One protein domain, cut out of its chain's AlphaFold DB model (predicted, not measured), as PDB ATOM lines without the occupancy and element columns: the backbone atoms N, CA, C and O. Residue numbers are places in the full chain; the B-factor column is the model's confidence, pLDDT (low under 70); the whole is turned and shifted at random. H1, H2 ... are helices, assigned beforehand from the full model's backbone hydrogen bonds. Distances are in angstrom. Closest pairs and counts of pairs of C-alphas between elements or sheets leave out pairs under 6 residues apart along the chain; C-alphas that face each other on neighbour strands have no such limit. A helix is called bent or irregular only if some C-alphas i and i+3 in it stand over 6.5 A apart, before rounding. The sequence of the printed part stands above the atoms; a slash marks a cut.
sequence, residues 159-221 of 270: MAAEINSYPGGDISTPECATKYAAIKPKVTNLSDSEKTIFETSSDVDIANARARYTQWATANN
ATOM      1  N   MET A 159      -7.732  43.587  37.514       91.50
ATOM      2  CA  MET A 159      -6.724  43.036  36.615       91.50
ATOM      3  C   MET A 159      -5.867  44.104  35.957       91.50
ATOM      4  O   MET A 159      -4.655  43.930  35.826       91.50
ATOM      5  N   ALA A 160      -6.468  45.234  35.597       92.88
ATOM      6  CA  ALA A 160      -5.727  46.369  35.084       92.88
ATOM      7  C   ALA A 160      -4.735  46.920  36.114       92.88
ATOM      8  O   ALA A 160      -3.578  47.165  35.771       92.88
ATOM      9  N   ALA A 161      -5.152  47.051  37.376       90.50
ATOM     10  CA  ALA A 161      -4.283  47.486  38.463       90.50
ATOM     11  C   ALA A 161      -3.094  46.531  38.659       90.50
ATOM     12  O   ALA A 161      -1.952  46.991  38.706       90.50
ATOM     13  N   GLU A 162      -3.330  45.211  38.683       89.19
ATOM     14  CA  GLU A 162      -2.252  44.218  38.777       89.19
ATOM     15  C   GLU A 162      -1.272  44.349  37.599       89.19
ATOM     16  O   GLU A 162      -0.064  44.434  37.799       89.19
ATOM     17  N   ILE A 163      -1.756  44.440  36.360       90.19
ATOM     18  CA  ILE A 163      -0.889  44.545  35.174       90.19
ATOM     19  C   ILE A 163      -0.098  45.862  35.153       90.19
ATOM     20  O   ILE A 163       1.081  45.885  34.781       90.19
ATOM     21  N   ASN A 164      -0.719  46.972  35.548       89.31
ATOM     22  CA  ASN A 164      -0.077  48.287  35.564       89.31
ATOM     23  C   ASN A 164       0.942  48.434  36.698       89.31
ATOM     24  O   ASN A 164       1.901  49.192  36.555       89.31
ATOM     25  N   SER A 165       0.789  47.670  37.778       87.00
ATOM     26  CA  SER A 165       1.715  47.690  38.911       87.00
ATOM     27  C   SER A 165       3.123  47.188  38.586       87.00
ATOM     28  O   SER A 165       4.084  47.566  39.259       87.00
ATOM     29  N   TYR A 166       3.267  46.346  37.556       83.88
ATOM     30  CA  TYR A 166       4.579  45.871  37.151       83.88
ATOM     31  C   TYR A 166       5.432  47.076  36.716       83.88
ATOM     32  O   TYR A 166       4.978  47.872  35.881       83.88
ATOM     33  N   PRO A 167       6.654  47.240  37.255       74.19
ATOM     34  CA  PRO A 167       7.508  48.377  36.925       74.19
ATOM     35  C   PRO A 167       7.729  48.481  35.407       74.19
ATOM     36  O   PRO A 167       7.761  47.481  34.691       74.19
ATOM     37  N   GLY A 168       7.791  49.710  34.885       59.94
ATOM     38  CA  GLY A 168       8.025  49.947  33.457       59.94
ATOM     39  C   GLY A 168       9.445  49.552  33.037       59.94
ATOM     40  O   GLY A 168      10.392  49.846  33.758       59.94
ATOM     41  N   GLY A 169       9.587  48.921  31.864       51.69
ATOM     42  CA  GLY A 169      10.885  48.537  31.277       51.69
ATOM     43  C   GLY A 169      10.931  47.144  30.629       51.69
ATOM     44  O   GLY A 169      11.809  46.876  29.816       51.69
ATOM     45  N   ASP A 170       9.960  46.274  30.916       54.03
ATOM     46  CA  ASP A 170      10.120  44.825  30.701       54.03
ATOM     47  C   ASP A 170       9.755  44.249  29.342       54.03
ATOM     48  O   ASP A 170       9.811  43.039  29.168       54.03
ATOM     49  N   ILE A 171       9.441  45.069  28.342       55.25
ATOM     50  CA  ILE A 171       8.987  44.582  27.022       55.25
ATOM     51  C   ILE A 171      10.111  43.837  26.251       55.25
ATOM     52  O   ILE A 171       9.889  43.326  25.158       55.25
ATOM     53  N   SER A 172      11.326  43.737  26.809       53.19
ATOM     54  CA  SER A 172      12.487  43.099  26.164       53.19
ATOM     55  C   SER A 172      13.346  42.203  27.073       53.19
ATOM     56  O   SER A 172      14.380  41.707  26.626       53.19
ATOM     57  N   THR A 173      12.945  41.962  28.324       57.97
ATOM     58  CA  THR A 173      13.703  41.139  29.284       57.97
ATOM     59  C   THR A 173      13.063  39.748  29.449       57.97
ATOM     60  O   THR A 173      11.876  39.570  29.166       57.97
ATOM     61  N   PRO A 174      13.799  38.731  29.944       58.62
ATOM     62  CA  PRO A 174      13.245  37.405  30.277       58.62
ATOM     63  C   PRO A 174      12.045  37.437  31.249       58.62
ATOM     64  O   PRO A 174      11.297  36.468  31.373       58.62
ATOM     65  N   GLU A 175      11.840  38.564  31.930       63.81
ATOM     66  CA  GLU A 175      10.763  38.806  32.885       63.81
ATOM     67  C   GLU A 175       9.388  38.887  32.201       63.81
ATOM     68  O   GLU A 175       8.378  38.541  32.815       63.81
ATOM     69  N   CYS A 176       9.344  39.226  30.906       75.44
ATOM     70  CA  CYS A 176       8.126  39.232  30.094       75.44
ATOM     71  C   CYS A 176       7.431  37.865  30.050       75.44
ATOM     72  O   CYS A 176       6.206  37.791  30.140       75.44
ATOM     73  N   ALA A 177       8.199  36.778  29.928       79.06
ATOM     74  CA  ALA A 177       7.649  35.424  29.862       79.06
ATOM     75  C   ALA A 177       7.029  35.002  31.198       79.06
ATOM     76  O   ALA A 177       5.925  34.464  31.238       79.06
ATOM     77  N   THR A 178       7.705  35.326  32.304       82.56
ATOM     78  CA  THR A 178       7.225  35.012  33.658       82.56
ATOM     79  C   THR A 178       5.950  35.791  33.987       82.56
ATOM     80  O   THR A 178       4.978  35.209  34.464       82.56
ATOM     81  N   LYS A 179       5.916  37.093  33.670       85.56
ATOM     82  CA  LYS A 179       4.737  37.950  33.883       85.56
ATOM     83  C   LYS A 179       3.558  37.498  33.033       85.56
ATOM     84  O   LYS A 179       2.448  37.366  33.541       85.56
ATOM     85  N   TYR A 180       3.804  37.193  31.761       87.81
ATOM     86  CA  TYR A 180       2.765  36.689  30.873       87.81
ATOM     87  C   TYR A 180       2.175  35.363  31.362       87.81
ATOM     88  O   TYR A 180       0.957  35.236  31.458       87.81
ATOM     89  N   ALA A 181       3.026  34.405  31.743       86.12
ATOM     90  CA  ALA A 181       2.590  33.111  32.259       86.12
ATOM     91  C   ALA A 181       1.786  33.228  33.567       86.12
ATOM     92  O   ALA A 181       0.858  32.450  33.775       86.12
ATOM     93  N   ALA A 182       2.106  34.204  34.424       84.38
ATOM     94  CA  ALA A 182       1.363  34.467  35.655       84.38
ATOM     95  C   ALA A 182       0.005  35.147  35.402       84.38
ATOM     96  O   ALA A 182      -0.985  34.823  36.058       84.38
ATOM     97  N   ILE A 183      -0.056  36.083  34.449       88.38
ATOM     98  CA  ILE A 183      -1.247  36.903  34.194       88.38
ATOM     99  C   ILE A 183      -2.238  36.222  33.251       88.38
ATOM    100  O   ILE A 183      -3.444  36.351  33.459       88.38
ATOM    101  N   LYS A 184      -1.767  35.464  32.253       89.81
ATOM    102  CA  LYS A 184      -2.641  34.824  31.260       89.81
ATOM    103  C   LYS A 184      -3.763  33.997  31.901       89.81
ATOM    104  O   LYS A 184      -4.913  34.270  31.567       89.81
ATOM    105  N   PRO A 185      -3.502  33.065  32.841       86.00
ATOM    106  CA  PRO A 185      -4.563  32.280  33.472       86.00
ATOM    107  C   PRO A 185      -5.626  33.145  34.156       86.00
ATOM    108  O   PRO A 185      -6.807  32.817  34.103       86.00
ATOM    109  N   LYS A 186      -5.222  34.267  34.763       87.06
ATOM    110  CA  LYS A 186      -6.140  35.183  35.448       87.06
ATOM    111  C   LYS A 186      -7.022  35.939  34.455       87.06
ATOM    112  O   LYS A 186      -8.234  35.963  34.618       87.06
ATOM    113  N   VAL A 187      -6.432  36.481  33.386       90.56
ATOM    114  CA  VAL A 187      -7.177  37.181  32.322       90.56
ATOM    115  C   VAL A 187      -8.118  36.227  31.582       90.56
ATOM    116  O   VAL A 187      -9.241  36.600  31.257       90.56
ATOM    117  N   THR A 188      -7.701  34.983  31.329       88.31
ATOM    118  CA  THR A 188      -8.543  33.997  30.632       88.31
ATOM    119  C   THR A 188      -9.705  33.484  31.474       88.31
ATOM    120  O   THR A 188     -10.685  33.029  30.890       88.31
ATOM    121  N   ASN A 189      -9.588  33.547  32.803       84.88
ATOM    122  CA  ASN A 189     -10.606  33.088  33.749       84.88
ATOM    123  C   ASN A 189     -11.541  34.209  34.228       84.88
ATOM    124  O   ASN A 189     -12.455  33.928  35.005       84.88
ATOM    125  N   LEU A 190     -11.333  35.457  33.786       87.38
ATOM    126  CA  LEU A 190     -12.307  36.526  33.995       87.38
ATOM    127  C   LEU A 190     -13.688  36.075  33.512       87.38
ATOM    128  O   LEU A 190     -13.799  35.401  32.484       87.38
ATOM    129  N   SER A 191     -14.737  36.493  34.225       84.94
ATOM    130  CA  SER A 191     -16.106  36.300  33.749       84.94
ATOM    131  C   SER A 191     -16.273  36.935  32.366       84.94
ATOM    132  O   SER A 191     -15.616  37.929  32.050       84.94
ATOM    133  N   ASP A 192     -17.164  36.394  31.532       87.06
ATOM    134  CA  ASP A 192     -17.322  36.862  30.146       87.06
ATOM    135  C   ASP A 192     -17.581  38.378  30.053       87.06
ATOM    136  O   ASP A 192     -17.064  39.054  29.158       87.06
ATOM    137  N   SER A 193     -18.337  38.936  31.006       88.00
ATOM    138  CA  SER A 193     -18.601  40.374  31.084       88.00
ATOM    139  C   SER A 193     -17.345  41.176  31.427       88.00
ATOM    140  O   SER A 193     -17.032  42.140  30.732       88.00
ATOM    141  N   GLU A 194     -16.594  40.770  32.451       93.38
ATOM    142  CA  GLU A 194     -15.376  41.476  32.867       93.38
ATOM    143  C   GLU A 194     -14.256  41.320  31.840       93.38
ATOM    144  O   GLU A 194     -13.513  42.260  31.572       93.38
ATOM    145  N   LYS A 195     -14.178  40.167  31.178       93.31
ATOM    146  CA  LYS A 195     -13.278  39.944  30.054       93.31
ATOM    147  C   LYS A 195     -13.602  40.870  28.884       93.31
ATOM    148  O   LYS A 195     -12.708  41.533  28.369       93.31
ATOM    149  N   THR A 196     -14.881  41.002  28.526       94.88
ATOM    150  CA  THR A 196     -15.325  41.953  27.494       94.88
ATOM    151  C   THR A 196     -14.952  43.390  27.868       94.88
ATOM    152  O   THR A 196     -14.449  44.135  27.024       94.88
ATOM    153  N   ILE A 197     -15.137  43.781  29.135       96.19
ATOM    154  CA  ILE A 197     -14.722  45.099  29.638       96.19
ATOM    155  C   ILE A 197     -13.205  45.261  29.500       96.19
ATOM    156  O   ILE A 197     -12.746  46.265  28.957       96.19
ATOM    157  N   PHE A 198     -12.417  44.275  29.925       96.50
ATOM    158  CA  PHE A 198     -10.962  44.316  29.810       96.50
ATOM    159  C   PHE A 198     -10.501  44.470  28.350       96.50
ATOM    160  O   PHE A 198      -9.633  45.294  28.051       96.50
ATOM    161  N   GLU A 199     -11.125  43.742  27.423       94.75
ATOM    162  CA  GLU A 199     -10.795  43.742  25.994       94.75
ATOM    163  C   GLU A 199     -11.180  45.043  25.273       94.75
ATOM    164  O   GLU A 199     -10.452  45.488  24.385       94.75
ATOM    165  N   THR A 200     -12.298  45.672  25.650       95.56
ATOM    166  CA  THR A 200     -12.916  46.741  24.840       95.56
ATOM    167  C   THR A 200     -12.979  48.109  25.514       95.56
ATOM    168  O   THR A 200     -13.153  49.110  24.818       95.56
ATOM    169  N   SER A 201     -12.814  48.188  26.838       96.81
ATOM    170  CA  SER A 201     -12.981  49.442  27.577       96.81
ATOM    171  C   SER A 201     -12.015  50.532  27.105       96.81
ATOM    172  O   SER A 201     -10.841  50.269  26.802       96.81
ATOM    173  N   SER A 202     -12.527  51.763  27.079       96.06
ATOM    174  CA  SER A 202     -11.775  53.000  26.851       96.06
ATOM    175  C   SER A 202     -11.274  53.650  28.143       96.06
ATOM    176  O   SER A 202     -10.677  54.723  28.079       96.06
ATOM    177  N   ASP A 203     -11.546  53.048  29.304       97.38
ATOM    178  CA  ASP A 203     -10.944  53.464  30.570       97.38
ATOM    179  C   ASP A 203      -9.415  53.452  30.446       97.38
ATOM    180  O   ASP A 203      -8.841  52.505  29.904       97.38
ATOM    181  N   VAL A 204      -8.758  54.521  30.902       96.00
ATOM    182  CA  VAL A 204      -7.329  54.735  30.640       96.00
ATOM    183  C   VAL A 204      -6.459  53.664  31.295       96.00
ATOM    184  O   VAL A 204      -5.497  53.201  30.680       96.00
ATOM    185  N   ASP A 205      -6.818  53.212  32.496       94.12
ATOM    186  CA  ASP A 205      -6.036  52.229  33.237       94.12
ATOM    187  C   ASP A 205      -6.207  50.841  32.623       94.12
ATOM    188  O   ASP A 205      -5.218  50.134  32.404       94.12
ATOM    189  N   ILE A 206      -7.439  50.483  32.252       96.38
ATOM    190  CA  ILE A 206      -7.728  49.227  31.548       96.38
ATOM    191  C   ILE A 206      -7.080  49.216  30.158       96.38
ATOM    192  O   ILE A 206      -6.470  48.219  29.773       96.38
ATOM    193  N   ALA A 207      -7.146  50.319  29.410       95.44
ATOM    194  CA  ALA A 207      -6.534  50.423  28.089       95.44
ATOM    195  C   ALA A 207      -5.002  50.293  28.151       95.44
ATOM    196  O   ALA A 207      -4.415  49.564  27.345       95.44
ATOM    197  N   ASN A 208      -4.358  50.937  29.129       92.88
ATOM    198  CA  ASN A 208      -2.918  50.817  29.361       92.88
ATOM    199  C   ASN A 208      -2.519  49.386  29.743       92.88
ATOM    200  O   ASN A 208      -1.559  48.839  29.188       92.88
ATOM    201  N   ALA A 209      -3.286  48.748  30.629       93.31
ATOM    202  CA  ALA A 209      -3.057  47.365  31.025       93.31
ATOM    203  C   ALA A 209      -3.216  46.403  29.845       93.31
ATOM    204  O   ALA A 209      -2.350  45.562  29.604       93.31
ATOM    205  N   ARG A 210      -4.279  46.560  29.047       94.69
ATOM    206  CA  ARG A 210      -4.499  45.775  27.829       94.69
ATOM    207  C   ARG A 210      -3.347  45.942  26.840       94.69
ATOM    208  O   ARG A 210      -2.895  44.950  26.272       94.69
ATOM    209  N   ALA A 211      -2.834  47.160  26.652       92.19
ATOM    210  CA  ALA A 211      -1.692  47.408  25.774       92.19
ATOM    211  C   ALA A 211      -0.423  46.685  26.263       92.19
ATOM    212  O   ALA A 211       0.258  46.035  25.468       92.19
ATOM    213  N   ARG A 212      -0.144  46.722  27.572       90.75
ATOM    214  CA  ARG A 212       0.965  45.977  28.193       90.75
ATOM    215  C   ARG A 212       0.803  44.465  28.046       90.75
ATOM    216  O   ARG A 212       1.725  43.793  27.595       90.75
ATOM    217  N   TYR A 213      -0.378  43.941  28.368       92.44
ATOM    218  CA  TYR A 213      -0.693  42.519  28.226       92.44
ATOM    219  C   TYR A 213      -0.529  42.041  26.778       92.44
ATOM    220  O   TYR A 213       0.071  40.997  26.528       92.44
ATOM    221  N   THR A 214      -0.973  42.857  25.817       91.88
ATOM    222  CA  THR A 214      -0.796  42.605  24.380       91.88
ATOM    223  C   THR A 214       0.684  42.519  24.007       91.88
ATOM    224  O   THR A 214       1.088  41.586  23.317       91.88
ATOM    225  N   GLN A 215       1.517  43.443  24.496       89.19
ATOM    226  CA  GLN A 215       2.961  43.419  24.242       89.19
ATOM    227  C   GLN A 215       3.628  42.167  24.820       89.19
ATOM    228  O   GLN A 215       4.466  41.556  24.156       89.19
ATOM    229  N   TRP A 216       3.231  41.745  26.022       89.88
ATOM    230  CA  TRP A 216       3.711  40.499  26.617       89.88
ATOM    231  C   TRP A 216       3.307  39.279  25.787       89.88
ATOM    232  O   TRP A 216       4.148  38.419  25.524       89.88
ATOM    233  N   ALA A 217       2.063  39.219  25.310       90.19
ATOM    234  CA  ALA A 217       1.604  38.151  24.424       90.19
ATOM    235  C   ALA A 217       2.384  38.124  23.099       90.19
ATOM    236  O   ALA A 217       2.786  37.055  22.641       90.19
ATOM    237  N   THR A 218       2.652  39.291  22.499       88.94
ATOM    238  CA  THR A 218       3.483  39.409  21.291       88.94
ATOM    239  C   THR A 218       4.900  38.891  21.531       88.94
ATOM    240  O   THR A 218       5.385  38.088  20.738       88.94
ATOM    241  N   ALA A 219       5.541  39.275  22.639       86.38
ATOM    242  CA  ALA A 219       6.881  38.801  22.993       86.38
ATOM    243  C   ALA A 219       6.944  37.275  23.213       86.38
ATOM    244  O   ALA A 219       7.989  36.664  23.000       86.38
ATOM    245  N   ASN A 220       5.824  36.653  23.595       87.06
ATOM    246  CA  ASN A 220       5.697  35.210  23.811       87.06
ATOM    247  C   ASN A 220       5.100  34.445  22.610       87.06
ATOM    248  O   ASN A 220       4.833  33.253  22.727       87.06
ATOM    249  N   ASN A 221       4.915  35.091  21.452       89.62
ATOM    250  CA  ASN A 221       4.305  34.502  20.247       89.62
ATOM    251  C   ASN A 221       2.885  33.930  20.461       89.62
ATOM    252  O   ASN A 221       2.492  32.974  19.796       89.62
TER     253      ASN A 221
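Overview. This is residues 159 to 221 of the 270 residues of an uncharacterized protein of Tenericutes bacterium ADurb.Bin087 (UniProt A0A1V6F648). Four helices make a small cluster built on the longest of them, H4: the short H1 crosses over H4 nearly at a right angle, and H2 crosses the last part of H4 with its own first residues. H1 and H2 run in opposite ways at a small angle, their centres 11.6 A from each other, with H4 slanting across them both, while H3 lies at one end of the long axis and the loop of residues 166 to 174 reaches the other end. The printed part has 63 residues, with four named helices in the order H1, H2, H3, H4 and no named strand, and its class is all helix. It is compact, with a radius of gyration of the C-alphas of 11.2 A, and its C-alphas span 32 by 22 by 18 A.

Arrangement. H4, residues 204 to 219, is the hub and touches three other helices. H1, residues 159 to 165, touches it about perpendicular, at 79 degrees, and the closest C-alphas, those of Ala 160 and Ala 209, are 5.0 A apart. H2, residues 175 to 188, touches H4 at a steep tilt of 61 degrees, opposite ways. H2 touches H4 with residues 176 to 180 alone, and H4 touches H2 with residues 213 to 219 alone; the closest C-alphas, those of Cys 176 and Trp 216, are 5.8 A apart. H3, residues 192 to 200, touches residues 206 to 210 of H4 alone, about perpendicular at 87 degrees, and the closest C-alphas, those of Phe 198 and Ile 206, are 6.1 A apart. H1 and H2 form a helical hairpin, at a shallow tilt of 18 degrees, opposite ways. They only just touch, with 3 pairs of C-alphas within 8 A, the closest being those of Met 159 and Val 187 at 7.3 A. The helix packing is mostly crossed, with 1 of the 4 touching pairs at a shallow tilt. H3 is close to but not clearly touching H2, where the closest C-alphas, those of Val 187 and Lys 195, are 7.1 A apart. In H1, H3 and H4 every O i to N i+4 pair is within hydrogen-bond range; in H2 8 of 10 are.

Along the chain. H4 measures 22.7 A from first to last C-alpha, from C-alpha 204 at (-7.329, 54.735, 30.640) to C-alpha 219 at (6.881, 38.801, 22.993). H2 measures 20.0 A and is irregular, but only just: C-alphas 182 and 185 are 6.7 A apart. H3 measures 12.0 A and H1 9.9 A, with H1 beginning at C-alpha 159 at (-6.724, 43.036, 36.615).

Size, cuts and confidence. The two C-alphas farthest apart, those of Thr 173 and Ser 193, are 32.4 A from each other. The printed part has no cut. The links H2 to H3 and H3 to H4 are tight, and the link H1 to H2, with 9 residues, is short. The mean pLDDT of the printed part is 85.6, and residues 168 to 175 are under 70.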